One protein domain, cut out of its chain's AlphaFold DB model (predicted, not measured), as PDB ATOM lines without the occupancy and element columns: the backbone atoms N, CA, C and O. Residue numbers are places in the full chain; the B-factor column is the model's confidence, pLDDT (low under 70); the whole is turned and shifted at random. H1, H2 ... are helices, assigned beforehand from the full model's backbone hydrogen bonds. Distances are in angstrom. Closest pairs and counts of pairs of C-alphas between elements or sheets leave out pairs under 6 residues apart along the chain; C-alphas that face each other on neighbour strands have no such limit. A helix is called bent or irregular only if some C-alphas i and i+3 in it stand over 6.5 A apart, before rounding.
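This is residues 559 to 617 and 646 to 732 of the 808 residues of an uncharacterized protein of Aequorivita viscosa (UniProt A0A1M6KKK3). A compact body of helices has one long arm: residues 646 to 663 of H3 stick out, while its later part packs in the body with H1, H2 and H4. H2 is in the middle between H1, H3 and H4, and H5 packs on H4. The printed part has 146 residues with five named helices, H1 to H5 in order, and no named strand: all helix, mostly crossed. The whole is only just loose, close to compact, with a radius of gyration of the C-alphas of 17.7 A, and spans 63 by 37 by 35 A.

Start at H3, residues 646 to 686, which has a kink of 29 degrees near residue 674; it is neither bent nor irregular, but only just: C-alphas 670 and 673 are 6.4 A apart. With residues 668 to 678 alone it touches H2, residues 596 to 610, opposite ways at 35.2 degrees, only just steep; the closest C-alphas, of Leu 608 and Asn 671, are 5.6 A apart. With residues 676 to 686 alone it touches H1, residues 559 to 576, closest at the C-alphas of Phe 569 and Leu 682, 5.8 A. With residues 674 to 681 alone it touches residues 700 to 705 of H4, residues 698 to 713, about perpendicular at 89 degrees; the closest C-alphas, of Gln 677 and Ile 701, are 6.0 A apart. H4 touches H5, residues 720 to 731, closest at the C-alphas of Ala 706 and Ala 723, 4.7 A. H1 and H4 are apart. Every O i to N i+4 pair is within hydrogen-bond range in H1, H2, H4 and H5, and 31 of 37 in H3.

Find C-alpha 646 at (316.247, 181.414, 290.462); from there H3 runs 59.1 A to C-alpha 686 at (278.576, 224.623, 276.012). H1 measures 25.5 A.

Residues 618 to 645 are not printed, and C-alphas 617 and 646 are 39.7 A apart across this cut. The links H1 to H2 and H3 to H4 are long. Low confidence, under 70, includes residues 613 to 617.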
ATOM      1  N   VAL A 559     274.455 222.818 265.907       56.25
ATOM      2  CA  VAL A 559     273.505 222.304 266.907       56.25
ATOM      3  C   VAL A 559     273.931 220.912 267.366       56.25
ATOM      4  O   VAL A 559     274.033 220.662 268.565       56.25
ATOM      5  N   ASN A 560     274.270 220.016 266.434       65.25
ATOM      6  CA  ASN A 560     274.729 218.673 266.778       65.25
ATOM      7  C   ASN A 560     276.069 218.687 267.528       65.25
ATOM      8  O   ASN A 560     276.223 217.924 268.478       65.25
ATOM      9  N   LYS A 561     277.024 219.552 267.155       71.88
ATOM     10  CA  LYS A 561     278.287 219.743 267.890       71.88
ATOM     11  C   LYS A 561     278.012 220.161 269.333       71.88
ATOM     12  O   LYS A 561     278.495 219.506 270.256       71.88
ATOM     13  N   LYS A 562     277.173 221.183 269.536       72.88
ATOM     14  CA  LYS A 562     276.819 221.693 270.869       72.88
ATOM     15  C   LYS A 562     276.079 220.644 271.699       72.88
ATOM     16  O   LYS A 562     276.421 220.435 272.857       72.88
ATOM     17  N   VAL A 563     275.114 219.930 271.115       72.94
ATOM     18  CA  VAL A 563     274.385 218.839 271.790       72.94
ATOM     19  C   VAL A 563     275.332 217.715 272.219       72.94
ATOM     20  O   VAL A 563     275.216 217.217 273.336       72.94
ATOM     21  N   ARG A 564     276.301 217.337 271.376       79.69
ATOM     22  CA  ARG A 564     277.275 216.280 271.695       79.69
ATOM     23  C   ARG A 564     278.240 216.694 272.803       79.69
ATOM     24  O   ARG A 564     278.493 215.884 273.687       79.69
ATOM     25  N   LEU A 565     278.726 217.937 272.788       84.75
ATOM     26  CA  LEU A 565     279.557 218.479 273.869       84.75
ATOM     27  C   LEU A 565     278.767 218.566 275.183       84.75
ATOM     28  O   LEU A 565     279.279 218.152 276.215       84.75
ATOM     29  N   LYS A 566     277.493 218.984 275.140       83.94
ATOM     30  CA  LYS A 566     276.596 218.967 276.313       83.94
ATOM     31  C   LYS A 566     276.368 217.558 276.853       83.94
ATOM     32  O   LYS A 566     276.280 217.366 278.061       83.94
ATOM     33  N   HIS A 567     276.245 216.571 275.972       82.88
ATOM     34  CA  HIS A 567     276.106 215.184 276.396       82.88
ATOM     35  C   HIS A 567     277.392 214.679 277.057       82.88
ATOM     36  O   HIS A 567     277.320 214.133 278.150       82.88
ATOM     37  N   LEU A 568     278.553 214.936 276.445       87.44
ATOM     38  CA  LEU A 568     279.853 214.581 277.014       87.44
ATOM     39  C   LEU A 568     280.088 215.256 278.374       87.44
ATOM     40  O   LEU A 568     280.538 214.582 279.295       87.44
ATOM     41  N   PHE A 569     279.706 216.531 278.519       91.56
ATOM     42  CA  PHE A 569     279.706 217.250 279.797       91.56
ATOM     43  C   PHE A 569     278.898 216.494 280.853       91.56
ATOM     44  O   PHE A 569     279.452 216.091 281.866       91.56
ATOM     45  N   ARG A 570     277.620 216.204 280.582       87.88
ATOM     46  CA  ARG A 570     276.735 215.500 281.529       87.88
ATOM     47  C   ARG A 570     277.229 214.097 281.871       87.88
ATOM     48  O   ARG A 570     277.066 213.637 282.998       87.88
ATOM     49  N   THR A 571     277.797 213.387 280.896       88.00
ATOM     50  CA  THR A 571     278.395 212.066 281.122       88.00
ATOM     51  C   THR A 571     279.589 212.170 282.061       88.00
ATOM     52  O   THR A 571     279.690 211.369 282.988       88.00
ATOM     53  N   LEU A 572     280.472 213.144 281.834       89.06
ATOM     54  CA  LEU A 572     281.651 213.366 282.662       89.06
ATOM     55  C   LEU A 572     281.264 213.839 284.066       89.06
ATOM     56  O   LEU A 572     281.750 213.281 285.040       89.06
ATOM     57  N   GLU A 573     280.335 214.784 284.175       90.75
ATOM     58  CA  GLU A 573     279.832 215.340 285.436       90.75
ATOM     59  C   GLU A 573     279.240 214.243 286.323       90.75
ATOM     60  O   GLU A 573     279.670 214.049 287.457       90.75
ATOM     61  N   LYS A 574     278.341 213.423 285.764       87.44
ATOM     62  CA  LYS A 574     277.750 212.271 286.458       87.44
ATOM     63  C   LYS A 574     278.792 211.244 286.907       87.44
ATOM     64  O   LYS A 574     278.560 210.507 287.863       87.44
ATOM     65  N   ARG A 575     279.896 211.114 286.171       87.56
ATOM     66  CA  ARG A 575     280.981 210.189 286.514       87.56
ATOM     67  C   ARG A 575     281.857 210.749 287.621       87.56
ATOM     68  O   ARG A 575     282.095 210.045 288.597       87.56
ATOM     69  N   VAL A 576     282.242 212.020 287.526       87.44
ATOM     70  CA  VAL A 576     282.983 212.736 288.571       87.44
ATOM     71  C   VAL A 576     282.201 212.726 289.884       87.44
ATOM     72  O   VAL A 576     282.758 212.341 290.908       87.44
ATOM     73  N   SER A 577     280.894 213.010 289.853       84.56
ATOM     74  CA  SER A 577     280.038 212.994 291.050       84.56
ATOM     75  C   SER A 577     279.940 211.613 291.713       84.56
ATOM     76  O   SER A 577     279.639 211.506 292.897       84.56
ATOM     77  N   LYS A 578     280.177 210.539 290.950       86.06
ATOM     78  CA  LYS A 578     280.193 209.148 291.427       86.06
ATOM     79  C   LYS A 578     281.599 208.609 291.695       86.06
ATOM     80  O   LYS A 578     281.726 207.434 292.021       86.06
ATOM     81  N   GLN A 579     282.636 209.427 291.506       85.31
ATOM     82  CA  GLN A 579     284.040 209.004 291.493       85.31
ATOM     83  C   GLN A 579     284.323 207.832 290.520       85.31
ATOM     84  O   GLN A 579     285.244 207.039 290.720       85.31
ATOM     85  N   ASP A 580     283.541 207.729 289.440       85.12
ATOM     86  CA  ASP A 580     283.668 206.699 288.406       85.12
ATOM     87  C   ASP A 580     284.653 207.143 287.316       85.12
ATOM     88  O   ASP A 580     284.288 207.776 286.322       85.12
ATOM     89  N   PHE A 581     285.918 206.764 287.487       86.38
ATOM     90  CA  PHE A 581     286.979 206.949 286.497       86.38
ATOM     91  C   PHE A 581     287.227 205.651 285.716       86.38
ATOM     92  O   PHE A 581     288.348 205.159 285.634       86.38
ATOM     93  N   SER A 582     286.170 205.052 285.171       83.38
ATOM     94  CA  SER A 582     286.277 203.964 284.194       83.38
ATOM     95  C   SER A 582     286.385 204.498 282.758       83.38
ATOM     96  O   SER A 582     286.183 205.685 282.489       83.38
ATOM     97  N   PHE A 583     286.687 203.620 281.793       83.44
ATOM     98  CA  PHE A 583     286.696 203.973 280.368       83.44
ATOM     99  C   PHE A 583     285.326 204.517 279.923       83.44
ATOM    100  O   PHE A 583     284.278 203.970 280.281       83.44
ATOM    101  N   ILE A 584     285.316 205.605 279.154       83.06
ATOM    102  CA  ILE A 584     284.110 206.205 278.577       83.06
ATOM    103  C   ILE A 584     283.897 205.597 277.188       83.06
ATOM    104  O   ILE A 584     284.589 205.959 276.233       83.06
ATOM    105  N   ASP A 585     282.932 204.680 277.082       78.88
ATOM    106  CA  ASP A 585     282.440 204.176 275.797       78.88
ATOM    107  C   ASP A 585     281.296 205.070 275.305       78.88
ATOM    108  O   ASP A 585     280.160 204.984 275.777       78.88
ATOM    109  N   TYR A 586     281.614 205.991 274.395       71.50
ATOM    110  CA  TYR A 586     280.648 206.934 273.842       71.50
ATOM    111  C   TYR A 586     280.588 206.828 272.316       71.50
ATOM    112  O   TYR A 586     281.476 207.275 271.585       71.50
ATOM    113  N   LYS A 587     279.489 206.244 271.817       72.50
ATOM    114  CA  LYS A 587     279.208 206.119 270.380       72.50
ATOM    115  C   LYS A 587     278.777 207.466 269.797       72.50
ATOM    116  O   LYS A 587     277.606 207.842 269.853       72.50
ATOM    117  N   MET A 588     279.714 208.182 269.177       70.00
ATOM    118  CA  MET A 588     279.398 209.415 268.451       70.00
ATOM    119  C   MET A 588     278.697 209.104 267.128       70.00
ATOM    120  O   MET A 588     279.285 208.519 266.224       70.00
ATOM    121  N   LYS A 589     277.443 209.541 266.983       61.53
ATOM    122  CA  LYS A 589     276.726 209.489 265.699       61.53
ATOM    123  C   LYS A 589     277.191 210.639 264.790       61.53
ATOM    124  O   LYS A 589     277.301 211.776 265.250       61.53
ATOM    125  N   GLY A 590     277.428 210.377 263.502       65.25
ATOM    126  CA  GLY A 590     277.743 211.390 262.473       65.25
ATOM    127  C   GLY A 590     279.183 211.365 261.931       65.25
ATOM    128  O   GLY A 590     280.014 210.583 262.382       65.25
ATOM    129  N   LYS A 591     279.486 212.230 260.946       70.00
ATOM    130  CA  LYS A 591     280.795 212.279 260.254       70.00
ATOM    131  C   LYS A 591     281.944 212.636 261.209       70.00
ATOM    132  O   LYS A 591     281.809 213.574 261.999       70.00
ATOM    133  N   ALA A 592     283.094 211.970 261.062       69.75
ATOM    134  CA  ALA A 592     284.280 212.133 261.916       69.75
ATOM    135  C   ALA A 592     284.727 213.600 262.076       69.75
ATOM    136  O   ALA A 592     284.862 214.071 263.199       69.75
ATOM    137  N   LYS A 593     284.816 214.352 260.970       70.75
ATOM    138  CA  LYS A 593     285.219 215.772 260.958       70.75
ATOM    139  C   LYS A 593     284.293 216.691 261.771       70.75
ATOM    140  O   LYS A 593     284.714 217.692 262.330       70.75
ATOM    141  N   THR A 594     283.004 216.351 261.884       68.69
ATOM    142  CA  THR A 594     282.060 217.131 262.715       68.69
ATOM    143  C   THR A 594     282.178 216.826 264.206       68.69
ATOM    144  O   THR A 594     281.660 217.580 265.021       68.69
ATOM    145  N   ASN A 595     282.842 215.720 264.545       78.94
ATOM    146  CA  ASN A 595     282.997 215.183 265.893       78.94
ATOM    147  C   ASN A 595     284.413 215.330 266.439       78.94
ATOM    148  O   ASN A 595     284.676 214.865 267.540       78.94
ATOM    149  N   GLU A 596     285.309 215.948 265.683       86.00
ATOM    150  CA  GLU A 596     286.743 215.934 265.939       86.00
ATOM    151  C   GLU A 596     287.090 216.438 267.342       86.00
ATOM    152  O   GLU A 596     287.674 215.687 268.111       86.00
ATOM    153  N   LEU A 597     286.588 217.609 267.751       89.88
ATOM    154  CA  LEU A 597     286.805 218.134 269.104       89.88
ATOM    155  C   LEU A 597     286.288 217.194 270.205       89.88
ATOM    156  O   LEU A 597     287.030 216.839 271.116       89.88
ATOM    157  N   ALA A 598     285.027 216.759 270.119       87.38
ATOM    158  CA  ALA A 598     284.442 215.865 271.120       87.38
ATOM    159  C   ALA A 598     285.189 214.521 271.184       87.38
ATOM    160  O   ALA A 598     285.383 213.968 272.265       87.38
ATOM    161  N   LYS A 599     285.638 214.010 270.030       87.94
ATOM    162  CA  LYS A 599     286.426 212.780 269.903       87.94
ATOM    163  C   LYS A 599     287.803 212.936 270.519       87.94
ATOM    164  O   LYS A 599     288.192 212.067 271.291       87.94
ATOM    165  N   THR A 600     288.502 214.028 270.238       90.88
ATOM    166  CA  THR A 600     289.816 214.316 270.816       90.88
ATOM    167  C   THR A 600     289.720 214.481 272.331       90.88
ATOM    168  O   THR A 600     290.503 213.861 273.045       90.88
ATOM    169  N   ILE A 601     288.706 215.198 272.833       92.56
ATOM    170  CA  ILE A 601     288.436 215.316 274.276       92.56
ATOM    171  C   ILE A 601     288.202 213.935 274.899       92.56
ATOM    172  O   ILE A 601     288.865 213.569 275.863       92.56
ATOM    173  N   MET A 602     287.298 213.133 274.333       90.56
ATOM    174  CA  MET A 602     286.985 211.801 274.856       90.56
ATOM    175  C   MET A 602     288.207 210.870 274.841       90.56
ATOM    176  O   MET A 602     288.459 210.169 275.819       90.56
ATOM    177  N   LEU A 603     288.976 210.857 273.748       88.81
ATOM    178  CA  LEU A 603     290.202 210.064 273.640       88.81
ATOM    179  C   LEU A 603     291.220 210.492 274.692       88.81
ATOM    180  O   LEU A 603     291.788 209.641 275.372       88.81
ATOM    181  N   ARG A 604     291.411 211.800 274.867       92.44
ATOM    182  CA  ARG A 604     292.334 212.346 275.857       92.44
ATOM    183  C   ARG A 604     291.904 212.010 277.284       92.44
ATOM    184  O   ARG A 604     292.734 211.520 278.042       92.44
ATOM    185  N   ILE A 605     290.623 212.150 277.619       90.94
ATOM    186  CA  ILE A 605     290.076 211.721 278.915       90.94
ATOM    187  C   ILE A 605     290.321 210.222 279.133       90.94
ATOM    188  O   ILE A 605     290.849 209.826 280.169       90.94
ATOM    189  N   ASN A 606     290.016 209.376 278.148       88.69
ATOM    190  CA  ASN A 606     290.243 207.934 278.259       88.69
ATOM    191  C   ASN A 606     291.726 207.583 278.450       88.69
ATOM    192  O   ASN A 606     292.040 206.675 279.220       88.69
ATOM    193  N   VAL A 607     292.644 208.311 277.808       87.50
ATOM    194  CA  VAL A 607     294.091 208.159 278.022       87.50
ATOM    195  C   VAL A 607     294.493 208.586 279.430       87.50
ATOM    196  O   VAL A 607     295.257 207.871 280.071       87.50
ATOM    197  N   LEU A 608     293.967 209.701 279.934       86.12
ATOM    198  CA  LEU A 608     294.249 210.173 281.291       86.12
ATOM    199  C   LEU A 608     293.762 209.176 282.352       86.12
ATOM    200  O   LEU A 608     294.481 208.923 283.316       86.12
ATOM    201  N   ILE A 609     292.595 208.566 282.130       84.06
ATOM    202  CA  ILE A 609     291.960 207.616 283.051       84.06
ATOM    203  C   ILE A 609     292.586 206.214 282.984       84.06
ATOM    204  O   ILE A 609     292.798 205.575 284.011       84.06
ATOM    205  N   THR A 610     292.856 205.702 281.780       80.06
ATOM    206  CA  THR A 610     293.216 204.280 281.576       80.06
ATOM    207  C   THR A 610     294.644 204.063 281.078       80.06
ATOM    208  O   THR A 610     295.141 202.933 281.059       80.06
ATOM    209  N   GLY A 611     295.319 205.122 280.627       77.19
ATOM    210  CA  GLY A 611     296.631 205.045 279.988       77.19
ATOM    211  C   GLY A 611     296.624 204.288 278.657       77.19
ATOM    212  O   GLY A 611     297.675 203.798 278.249       77.19
ATOM    213  N   LYS A 612     295.461 204.113 278.012       74.81
ATOM    214  CA  LYS A 612     295.312 203.379 276.746       74.81
ATOM    215  C   LYS A 612     294.481 204.175 275.737       74.81
ATOM    216  O   LYS A 612     293.414 204.687 276.064       74.81
ATOM    217  N   ILE A 613     294.937 204.193 274.485       66.38
ATOM    218  CA  ILE A 613     294.130 204.565 273.318       66.38
ATOM    219  C   ILE A 613     293.553 203.253 272.780       66.38
ATOM    220  O   ILE A 613     294.270 202.471 272.162       66.38
ATOM    221  N   ARG A 614     292.284 202.936 273.057       58.50
ATOM    222  CA  ARG A 614     291.645 201.798 272.375       58.50
ATOM    223  C   ARG A 614     291.369 202.217 270.932       58.50
ATOM    224  O   ARG A 614     290.451 202.999 270.691       58.50
ATOM    225  N   ASN A 615     292.135 201.683 269.980       48.47
ATOM    226  CA  ASN A 615     291.662 201.604 268.602       48.47
ATOM    227  C   ASN A 615     290.398 200.741 268.614       48.47
ATOM    228  O   ASN A 615     290.387 199.653 269.186       48.47
ATOM    229  N   THR A 616     289.320 201.238 268.019       41.88
ATOM    230  CA  THR A 616     287.971 200.648 268.033       41.88
ATOM    231  C   THR A 616     287.839 199.276 267.341       41.88
ATOM    232  O   THR A 616     286.726 198.870 267.041       41.88
ATOM    233  N   TYR A 617     288.928 198.527 267.122       37.03
ATOM    234  CA  TYR A 617     288.939 197.240 266.409       37.03
ATOM    235  C   TYR A 617     289.867 196.177 267.027       37.03
ATOM    236  O   TYR A 617     290.606 195.503 266.321       37.03
ATOM    237  N   ASN A 646     317.274 181.185 291.487       60.22
ATOM    238  CA  ASN A 646     316.247 181.414 290.462       60.22
ATOM    239  C   ASN A 646     314.918 181.883 291.069       60.22
ATOM    240  O   ASN A 646     314.227 182.695 290.455       60.22
ATOM    241  N   LYS A 647     314.591 181.448 292.297       61.50
ATOM    242  CA  LYS A 647     313.424 181.959 293.038       61.50
ATOM    243  C   LYS A 647     313.582 183.446 293.351       61.50
ATOM    244  O   LYS A 647     312.660 184.213 293.096       61.50
ATOM    245  N   HIS A 648     314.757 183.868 293.826       67.62
ATOM    246  CA  HIS A 648     314.996 185.270 294.174       67.62
ATOM    247  C   HIS A 648     314.926 186.195 292.948       67.62
ATOM    248  O   HIS A 648     314.253 187.221 292.992       67.62
ATOM    249  N   ARG A 649     315.502 185.786 291.807       70.75
ATOM    250  CA  ARG A 649     315.416 186.541 290.543       70.75
ATOM    251  C   ARG A 649     313.984 186.639 290.000       70.75
ATOM    252  O   ARG A 649     313.601 187.678 289.466       70.75
ATOM    253  N   LEU A 650     313.185 185.573 290.123       70.62
ATOM    254  CA  LEU A 650     311.778 185.579 289.705       70.62
ATOM    255  C   LEU A 650     310.933 186.498 290.601       70.62
ATOM    256  O   LEU A 650     310.117 187.263 290.091       70.62
ATOM    257  N   ILE A 651     311.167 186.459 291.918       69.44
ATOM    258  CA  ILE A 651     310.526 187.343 292.899       69.44
ATOM    259  C   ILE A 651     310.902 188.803 292.622       69.44
ATOM    260  O   ILE A 651     310.005 189.627 292.498       69.44
ATOM    261  N   GLN A 652     312.184 189.121 292.410       71.69
ATOM    262  CA  GLN A 652     312.626 190.476 292.054       71.69
ATOM    263  C   GLN A 652     311.993 190.977 290.747       71.69
ATOM    264  O   GLN A 652     311.536 192.113 290.693       71.69
ATOM    265  N   ARG A 653     311.889 190.135 289.707       73.69
ATOM    266  CA  ARG A 653     311.183 190.503 288.464       73.69
ATOM    267  C   ARG A 653     309.694 190.778 288.696       73.69
ATOM    268  O   ARG A 653     309.162 191.709 288.100       73.69
ATOM    269  N   LYS A 654     309.027 189.990 289.548       71.94
ATOM    270  CA  LYS A 654     307.616 190.205 289.913       71.94
ATOM    271  C   LYS A 654     307.431 191.472 290.759       71.94
ATOM    272  O   LYS A 654     306.495 192.215 290.491       71.94
ATOM    273  N   ILE A 655     308.342 191.760 291.694       72.50
ATOM    274  CA  ILE A 655     308.362 193.008 292.478       72.50
ATOM    275  C   ILE A 655     308.563 194.211 291.553       72.50
ATOM    276  O   ILE A 655     307.749 195.121 291.577       72.50
ATOM    277  N   GLN A 656     309.551 194.183 290.656       75.56
ATOM    278  CA  GLN A 656     309.772 195.263 289.684       75.56
ATOM    279  C   GLN A 656     308.577 195.463 288.739       75.56
ATOM    280  O   GLN A 656     308.264 196.589 288.353       75.56
ATOM    281  N   ALA A 657     307.904 194.381 288.330       71.88
ATOM    282  CA  ALA A 657     306.680 194.472 287.537       71.88
ATOM    283  C   ALA A 657     305.538 195.121 288.336       71.88
ATOM    284  O   ALA A 657     304.851 195.993 287.807       71.88
ATOM    285  N   TYR A 658     305.391 194.748 289.610       70.75
ATOM    286  CA  TYR A 658     304.417 195.330 290.529       70.75
ATOM    287  C   TYR A 658     304.704 196.809 290.819       70.75
ATOM    288  O   TYR A 658     303.799 197.628 290.729       70.75
ATOM    289  N   GLU A 659     305.957 197.190 291.071       73.38
ATOM    290  CA  GLU A 659     306.374 198.587 291.260       73.38
ATOM    291  C   GLU A 659     306.069 199.438 290.022       73.38
ATOM    292  O   GLU A 659     305.527 200.538 290.138       73.38
ATOM    293  N   LYS A 660     306.335 198.915 288.816       73.25
ATOM    294  CA  LYS A 660     305.962 199.581 287.555       73.25
ATOM    295  C   LYS A 660     304.447 199.727 287.400       73.25
ATOM    296  O   LYS A 660     303.985 200.754 286.900       73.25
ATOM    297  N   GLU A 661     303.672 198.726 287.807       73.12
ATOM    298  CA  GLU A 661     302.207 198.781 287.789       73.12
ATOM    299  C   GLU A 661     301.673 199.787 288.816       73.12
ATOM    300  O   GLU A 661     300.805 200.589 288.484       73.12
ATOM    301  N   LEU A 662     302.250 199.830 290.015       71.88
ATOM    302  CA  LEU A 662     301.870 200.745 291.088       71.88
ATOM    303  C   LEU A 662     302.206 202.200 290.733       71.88
ATOM    304  O   LEU A 662     301.356 203.076 290.876       71.88
ATOM    305  N   LEU A 663     303.381 202.457 290.147       75.56
ATOM    306  CA  LEU A 663     303.731 203.760 289.564       75.56
ATOM    307  C   LEU A 663     302.744 204.175 288.464       75.56
ATOM    308  O   LEU A 663     302.344 205.339 288.387       75.56
ATOM    309  N   ARG A 664     302.312 203.228 287.622       73.75
ATOM    310  CA  ARG A 664     301.302 203.479 286.587       73.75
ATOM    311  C   ARG A 664     299.940 203.806 287.200       73.75
ATOM    312  O   ARG A 664     299.317 204.766 286.759       73.75
ATOM    313  N   VAL A 665     299.484 203.052 288.198       73.62
ATOM    314  CA  VAL A 665     298.207 203.284 288.894       73.62
ATOM    315  C   VAL A 665     298.220 204.632 289.611       73.62
ATOM    316  O   VAL A 665     297.294 205.415 289.418       73.62
ATOM    317  N   ASN A 666     299.294 204.960 290.333       75.31
ATOM    318  CA  ASN A 666     299.455 206.253 290.999       75.31
ATOM    319  C   ASN A 666     299.417 207.412 289.999       75.31
ATOM    320  O   ASN A 666     298.722 208.401 290.216       75.31
ATOM    321  N   ARG A 667     300.074 207.265 288.841       76.25
ATOM    322  CA  ARG A 667     299.988 208.254 287.759       76.25
ATOM    323  C   ARG A 667     298.554 208.435 287.242       76.25
ATOM    324  O   ARG A 667     298.149 209.563 286.986       76.25
ATOM    325  N   LEU A 668     297.782 207.356 287.088       79.44
ATOM    326  CA  LEU A 668     296.380 207.429 286.648       79.44
ATOM    327  C   LEU A 668     295.460 208.042 287.711       79.44
ATOM    328  O   LEU A 668     294.530 208.767 287.365       79.44
ATOM    329  N   ILE A 669     295.725 207.790 288.996       78.75
ATOM    330  CA  ILE A 669     295.015 208.431 290.110       78.75
ATOM    331  C   ILE A 669     295.285 209.938 290.101       78.75
ATOM    332  O   ILE A 669     294.335 210.714 290.144       78.75
ATOM    333  N   ASN A 670     296.542 210.352 289.932       83.69
ATOM    334  CA  ASN A 670     296.913 211.769 289.871       83.69
ATOM    335  C   ASN A 670     296.302 212.482 288.652       83.69
ATOM    336  O   ASN A 670     295.956 213.656 288.721       83.69
ATOM    337  N   ASN A 671     296.085 211.771 287.541       87.94
ATOM    338  CA  ASN A 671     295.417 212.330 286.363       87.94
ATOM    339  C   ASN A 671     293.917 212.614 286.574       87.94
ATOM    340  O   ASN A 671     293.311 213.274 285.727       87.94
ATOM    341  N   ARG A 672     293.289 212.110 287.647       88.94
ATOM    342  CA  ARG A 672     291.856 212.340 287.911       88.94
ATOM    343  C   ARG A 672     291.550 213.822 288.080       88.94
ATOM    344  O   ARG A 672     290.532 214.278 287.569       88.94
ATOM    345  N   GLU A 673     292.449 214.577 288.707       88.38
ATOM    346  CA  GLU A 673     292.310 216.032 288.831       88.38
ATOM    347  C   GLU A 673     292.314 216.707 287.458       88.38
ATOM    348  O   GLU A 673     291.431 217.509 287.167       88.38
ATOM    349  N   THR A 674     293.218 216.302 286.561       91.19
ATOM    350  CA  THR A 674     293.246 216.770 285.166       91.19
ATOM    351  C   THR A 674     291.959 216.424 284.417       91.19
ATOM    352  O   THR A 674     291.453 217.239 283.651       91.19
ATOM    353  N   VAL A 675     291.389 215.236 284.644       91.00
ATOM    354  CA  VAL A 675     290.107 214.822 284.045       91.00
ATOM    355  C   VAL A 675     288.955 215.692 284.545       91.00
ATOM    356  O   VAL A 675     288.097 216.066 283.752       91.00
ATOM    357  N   ILE A 676     288.945 216.057 285.827       91.88
ATOM    358  CA  ILE A 676     287.946 216.977 286.386       91.88
ATOM    359  C   ILE A 676     288.031 218.344 285.691       91.88
ATOM    360  O   ILE A 676     286.996 218.930 285.382       91.88
ATOM    361  N   GLN A 677     289.235 218.810 285.332       94.50
ATOM    362  CA  GLN A 677     289.404 220.086 284.623       94.50
ATOM    363  C   GLN A 677     288.739 220.124 283.234       94.50
ATOM    364  O   GLN A 677     288.378 221.196 282.748       94.50
ATOM    365  N   TYR A 678     288.476 218.969 282.611       94.56
ATOM    366  CA  TYR A 678     287.706 218.913 281.365       94.56
ATOM    367  C   TYR A 678     286.242 219.337 281.529       94.56
ATOM    368  O   TYR A 678     285.624 219.709 280.530       94.56
ATOM    369  N   LEU A 679     285.688 219.333 282.750       91.69
ATOM    370  CA  LEU A 679     284.369 219.915 283.006       91.69
ATOM    371  C   LEU A 679     284.370 221.415 282.714       91.69
ATOM    372  O   LEU A 679     283.457 221.869 282.037       91.69
ATOM    373  N   PHE A 680     285.412 222.151 283.114       93.00
ATOM    374  CA  PHE A 680     285.555 223.588 282.831       93.00
ATOM    375  C   PHE A 680     285.685 223.873 281.338       93.00
ATOM    376  O   PHE A 680     284.976 224.729 280.816       93.00
ATOM    377  N   ILE A 681     286.496 223.088 280.623       93.25
ATOM    378  CA  ILE A 681     286.615 223.208 279.162       93.25
ATOM    379  C   ILE A 681     285.255 222.944 278.493       93.25
ATOM    380  O   ILE A 681     284.828 223.690 277.617       93.25
ATOM    381  N   LEU A 682     284.544 221.890 278.899       91.94
ATOM    382  CA  LEU A 682     283.241 221.550 278.322       91.94
ATOM    383  C   LEU A 682     282.141 222.551 278.708       91.94
ATOM    384  O   LEU A 682     281.277 222.837 277.877       91.94
ATOM    385  N   ALA A 683     282.168 223.098 279.920       88.75
ATOM    386  CA  ALA A 683     281.272 224.158 280.374       88.75
ATOM    387  C   ALA A 683     281.437 225.417 279.524       88.75
ATOM    388  O   ALA A 683     280.455 225.894 278.960       88.75
ATOM    389  N   GLU A 684     282.675 225.874 279.326       89.62
ATOM    390  CA  GLU A 684     283.004 227.034 278.491       89.62
ATOM    391  C   GLU A 684     282.532 226.848 277.039       89.62
ATOM    392  O   GLU A 684     281.918 227.735 276.449       89.62
ATOM    393  N   LEU A 685     282.720 225.651 276.473       88.00
ATOM    394  CA  LEU A 685     282.262 225.326 275.118       88.00
ATOM    395  C   LEU A 685     280.731 225.247 274.984       88.00
ATOM    396  O   LEU A 685     280.186 225.403 273.887       88.00
ATOM    397  N   THR A 686     280.015 224.931 276.065       82.50
ATOM    398  CA  THR A 686     278.576 224.623 276.012       82.50
ATOM    399  C   THR A 686     277.674 225.687 276.631       82.50
ATOM    400  O   THR A 686     276.477 225.700 276.299       82.50
ATOM    401  N   GLY A 687     278.235 226.568 277.463       82.00
ATOM    402  CA  GLY A 687     277.530 227.518 278.322       82.00
ATOM    403  C   GLY A 687     276.777 226.844 279.470       82.00
ATOM    404  O   GLY A 687     275.677 227.278 279.795       82.00
ATOM    405  N   LEU A 688     277.276 225.717 279.988       81.00
ATOM    406  CA  LEU A 688     276.697 225.030 281.149       81.00
ATOM    407  C   LEU A 688     277.442 225.435 282.424       81.00
ATOM    408  O   LEU A 688     278.655 225.612 282.386       81.00
ATOM    409  N   GLU A 689     276.722 225.559 283.533       85.94
ATOM    410  CA  GLU A 689     277.309 225.817 284.852       85.94
ATOM    411  C   GLU A 689     277.869 224.525 285.462       85.94
ATOM    412  O   GLU A 689     277.385 223.430 285.170       85.94
ATOM    413  N   ILE A 690     278.903 224.659 286.295       84.38
ATOM    414  CA  ILE A 690     279.537 223.554 287.027       84.38
ATOM    415  C   ILE A 690     279.155 223.671 288.499       84.38
ATOM    416  O   ILE A 690     279.009 224.776 289.019       84.38
ATOM    417  N   ASP A 691     279.030 222.528 289.170       76.25
ATOM    418  CA  ASP A 691     278.891 222.443 290.622       76.25
ATOM    419  C   ASP A 691     279.957 223.293 291.347       76.25
ATOM    420  O   ASP A 691     281.162 223.135 291.128       76.25
ATOM    421  N   GLN A 692     279.505 224.178 292.243       71.50
ATOM    422  CA  GLN A 692     280.349 225.108 293.003       71.50
ATOM    423  C   GLN A 692     281.395 224.406 293.888       71.50
ATOM    424  O   GLN A 692     282.369 225.033 294.305       71.50
ATOM    425  N   SER A 693     281.222 223.115 294.178       77.25
ATOM    426  CA  SER A 693     282.172 222.318 294.961       77.25
ATOM    427  C   SER A 693     283.469 221.971 294.212       77.25
ATOM    428  O   SER A 693     284.462 221.602 294.846       77.25
ATOM    429  N   ILE A 694     283.502 222.104 292.882       84.19
ATOM    430  CA  ILE A 694     284.668 221.773 292.056       84.19
ATOM    431  C   ILE A 694     285.515 223.029 291.819       84.19
ATOM    432  O   ILE A 694     285.026 224.042 291.328       84.19
ATOM    433  N   LYS A 695     286.822 222.956 292.113       88.12
ATOM    434  CA  LYS A 695     287.762 224.071 291.903       88.12
ATOM    435  C   LYS A 695     288.462 223.989 290.544       88.12
ATOM    436  O   LYS A 695     288.999 222.943 290.166       88.12
ATOM    437  N   ALA A 696     288.488 225.116 289.835       90.06
ATOM    438  CA  ALA A 696     289.223 225.263 288.585       90.06
ATOM    439  C   ALA A 696     290.734 225.365 288.843       90.06
ATOM    440  O   ALA A 696     291.167 226.076 289.749       90.06
ATOM    441  N   ASN A 697     291.532 224.701 288.008       94.19
ATOM    442  CA  ASN A 697     292.980 224.877 287.916       94.19
ATOM    443  C   ASN A 697     293.307 225.501 286.542       94.19
ATOM    444  O   ASN A 697     293.368 224.773 285.544       94.19
ATOM    445  N   PRO A 698     293.494 226.835 286.469       91.19
ATOM    446  CA  PRO A 698     293.678 227.552 285.206       91.19
ATOM    447  C   PRO A 698     294.863 227.055 284.375       91.19
ATOM    448  O   PRO A 698     294.740 226.916 283.161       91.19
ATOM    449  N   GLU A 699     295.987 226.718 285.014       92.00
ATOM    450  CA  GLU A 699     297.187 226.223 284.325       92.00
ATOM    451  C   GLU A 699     296.929 224.875 283.644       92.00
ATOM    452  O   GLU A 699     297.314 224.651 282.493       92.00
ATOM    453  N   THR A 700     296.226 223.976 284.336       91.44
ATOM    454  CA  THR A 700     295.862 222.662 283.793       91.44
ATOM    455  C   THR A 700     294.860 222.797 282.649       91.44
ATOM    456  O   THR A 700     295.018 222.145 281.616       91.44
ATOM    457  N   ILE A 701     293.862 223.678 282.795       92.69
ATOM    458  CA  ILE A 701     292.888 223.983 281.738       92.69
ATOM    459  C   ILE A 701     293.606 224.516 280.493       92.69
ATOM    460  O   ILE A 701     293.393 224.003 279.394       92.69
ATOM    461  N   GLN A 702     294.499 225.493 280.661       93.31
ATOM    462  CA  GLN A 702     295.285 226.079 279.577       93.31
ATOM    463  C   GLN A 702     296.142 225.026 278.861       93.31
ATOM    464  O   GLN A 702     296.143 224.947 277.628       93.31
ATOM    465  N   LYS A 703     296.843 224.180 279.622       93.56
ATOM    466  CA  LYS A 703     297.681 223.105 279.078       93.56
ATOM    467  C   LYS A 703     296.870 222.093 278.272       93.56
ATOM    468  O   LYS A 703     297.294 221.684 277.192       93.56
ATOM    469  N   GLU A 704     295.700 221.696 278.766       94.94
ATOM    470  CA  GLU A 704     294.851 220.739 278.059       94.94
ATOM    471  C   GLU A 704     294.184 221.370 276.826       94.94
ATOM    472  O   GLU A 704     294.146 220.724 275.781       94.94
ATOM    473  N   LYS A 705     293.772 222.647 276.858       94.44
ATOM    474  CA  LYS A 705     293.328 223.372 275.648       94.44
ATOM    475  C   LYS A 705     294.413 223.408 274.570       94.44
ATOM    476  O   LYS A 705     294.127 223.125 273.405       94.44
ATOM    477  N   ALA A 706     295.656 223.700 274.962       91.88
ATOM    478  CA  ALA A 706     296.803 223.697 274.060       91.88
ATOM    479  C   ALA A 706     297.046 222.311 273.436       91.88
ATOM    480  O   ALA A 706     297.239 222.191 272.225       91.88
ATOM    481  N   PHE A 707     296.957 221.251 274.245       93.38
ATOM    482  CA  PHE A 707     297.049 219.875 273.757       93.38
ATOM    483  C   PHE A 707     295.934 219.552 272.750       93.38
ATOM    484  O   PHE A 707     296.203 219.009 271.679       93.38
ATOM    485  N   LEU A 708     294.682 219.897 273.070       94.12
ATOM    486  CA  LEU A 708     293.533 219.622 272.207       94.12
ATOM    487  C   LEU A 708     293.670 220.303 270.846       94.12
ATOM    488  O   LEU A 708     293.440 219.652 269.828       94.12
ATOM    489  N   ILE A 709     294.049 221.585 270.811       93.06
ATOM    490  CA  ILE A 709     294.168 222.297 269.536       93.06
ATOM    491  C   ILE A 709     295.296 221.729 268.678       93.06
ATOM    492  O   ILE A 709     295.083 221.510 267.491       93.06
ATOM    493  N   GLN A 710     296.447 221.403 269.271       92.38
ATOM    494  CA  GLN A 710     297.576 220.820 268.547       92.38
ATOM    495  C   GLN A 710     297.216 219.454 267.950       92.38
ATOM    496  O   GLN A 710     297.557 219.173 266.806       92.38
ATOM    497  N   GLN A 711     296.467 218.625 268.683       91.44
ATOM    498  CA  GLN A 711     295.986 217.337 268.173       91.44
ATOM    499  C   GLN A 711     294.959 217.479 267.043       91.44
ATOM    500  O   GLN A 711     294.896 216.619 266.172       91.44
ATOM    501  N   ILE A 712     294.140 218.533 267.061       90.06
ATOM    502  CA  ILE A 712     293.100 218.755 266.047       90.06
ATOM    503  C   ILE A 712     293.681 219.391 264.781       90.06
ATOM    504  O   ILE A 712     293.300 219.013 263.679       90.06
ATOM    505  N   THR A 713     294.578 220.373 264.914       89.00
ATOM    506  CA  THR A 713     295.096 221.128 263.761       89.00
ATOM    507  C   THR A 713     296.428 220.605 263.239       89.00
ATOM    508  O   THR A 713     296.813 220.976 262.134       89.00
ATOM    509  N   GLY A 714     297.157 219.804 264.023       88.94
ATOM    510  CA  GLY A 714     298.532 219.394 263.720       88.94
ATOM    511  C   GLY A 714     299.549 220.542 263.756       88.94
ATOM    512  O   GLY A 714     300.700 220.342 263.387       88.94
ATOM    513  N   ALA A 715     299.137 221.743 264.174       88.75
ATOM    514  CA  ALA A 715     299.976 222.938 264.153       88.75
ATOM    515  C   ALA A 715     300.826 223.045 265.425       88.75
ATOM    516  O   ALA A 715     300.320 222.843 266.531       88.75
ATOM    517  N   GLU A 716     302.094 223.420 265.271       87.31
ATOM    518  CA  GLU A 716     302.969 223.750 266.395       87.31
ATOM    519  C   GLU A 716     302.764 225.207 266.826       87.31
ATOM    520  O   GLU A 716     302.769 226.131 266.010       87.31
ATOM    521  N   TYR A 717     302.575 225.418 268.128       88.12
ATOM    522  CA  TYR A 717     302.399 226.740 268.727       88.12
ATOM    523  C   TYR A 717     303.625 227.077 269.576       88.12
ATOM    524  O   TYR A 717     304.121 226.225 270.309       88.12
ATOM    525  N   LYS A 718     304.092 228.332 269.521       84.00
ATOM    526  CA  LYS A 718     305.312 228.767 270.227       84.00
ATOM    527  C   LYS A 718     305.131 228.830 271.749       84.00
ATOM    528  O   LYS A 718     306.114 228.812 272.480       84.00
ATOM    529  N   SER A 719     303.890 228.925 272.233       91.88
ATOM    530  CA  SER A 719     303.564 228.901 273.663       91.88
ATOM    531  C   SER A 719     302.167 228.331 273.935       91.88
ATOM    532  O   SER A 719     301.280 228.364 273.076       91.88
ATOM    533  N   THR A 720     301.942 227.855 275.164       87.19
ATOM    534  CA  THR A 720     300.636 227.385 275.669       87.19
ATOM    535  C   THR A 720     299.560 228.467 275.581       87.19
ATOM    536  O   THR A 720     298.433 228.174 275.196       87.19
ATOM    537  N   GLN A 721     299.914 229.728 275.853       89.50
ATOM    538  CA  GLN A 721     299.006 230.872 275.704       89.50
ATOM    539  C   GLN A 721     298.587 231.100 274.248       89.50
ATOM    540  O   GLN A 721     297.429 231.419 273.977       89.50
ATOM    541  N   GLN A 722     299.510 230.944 273.292       91.12
ATOM    542  CA  GLN A 722     299.189 231.090 271.873       91.12
ATOM    543  C   GLN A 722     298.229 229.984 271.412       91.12
ATOM    544  O   GLN A 722     297.250 230.264 270.719       91.12
ATOM    545  N   ALA A 723     298.481 228.746 271.842       89.62
ATOM    546  CA  ALA A 723     297.623 227.601 271.556       89.62
ATOM    547  C   ALA A 723     296.228 227.759 272.188       89.62
ATOM    548  O   ALA A 723     295.217 227.527 271.528       89.62
ATOM    549  N   GLU A 724     296.143 228.227 273.435       90.94
ATOM    550  CA  GLU A 724     294.865 228.514 274.088       90.94
ATOM    551  C   GLU A 724     294.068 229.600 273.352       90.94
ATOM    552  O   GLU A 724     292.876 229.421 273.102       90.94
ATOM    553  N   LYS A 725     294.707 230.706 272.948       90.31
ATOM    554  CA  LYS A 725     294.038 231.756 272.160       90.31
ATOM    555  C   LYS A 725     293.480 231.203 270.848       90.31
ATOM    556  O   LYS A 725     292.360 231.545 270.470       90.31
ATOM    557  N   ALA A 726     294.226 230.324 270.177       90.31
ATOM    558  CA  ALA A 726     293.763 229.647 268.970       90.31
ATOM    559  C   ALA A 726     292.576 228.709 269.253       90.31
ATOM    560  O   ALA A 726     291.581 228.751 268.529       90.31
ATOM    561  N   PHE A 727     292.639 227.926 270.336       93.88
ATOM    562  CA  PHE A 727     291.538 227.070 270.787       93.88
ATOM    563  C   PHE A 727     290.267 227.882 271.059       93.88
ATOM    564  O   PHE A 727     289.205 227.568 270.516       93.88
ATOM    565  N   ASN A 728     290.376 228.955 271.847       90.31
ATOM    566  CA  ASN A 728     289.240 229.798 272.211       90.31
ATOM    567  C   ASN A 728     288.646 230.487 270.973       90.31
ATOM    568  O   ASN A 728     287.432 230.493 270.800       90.31
ATOM    569  N   SER A 729     289.486 230.983 270.058       87.88
ATOM    570  CA  SER A 729     289.034 231.598 268.801       87.88
ATOM    571  C   SER A 729     288.231 230.636 267.911       87.88
ATOM    572  O   SER A 729     287.282 231.053 267.246       87.88
ATOM    573  N   LEU A 730     288.599 229.349 267.901       84.69
ATOM    574  CA  LEU A 730     287.977 228.336 267.045       84.69
ATOM    575  C   LEU A 730     286.738 227.677 267.655       84.69
ATOM    576  O   LEU A 730     285.833 227.293 266.909       84.69
ATOM    577  N   PHE A 731     286.706 227.495 268.976       86.69
ATOM    578  CA  PHE A 731     285.713 226.628 269.617       86.69
ATOM    579  C   PHE A 731     284.881 227.295 270.707       86.69
ATOM    580  O   PHE A 731     283.765 226.834 270.954       86.69
ATOM    581  N   VAL A 732     285.378 228.357 271.346       83.62
ATOM    582  CA  VAL A 732     284.633 229.043 272.404       83.62
ATOM    583  C   VAL A 732     283.687 230.054 271.754       83.62
ATOM    584  O   VAL A 732     284.127 230.890 270.959       83.62
TER     585      VAL A 732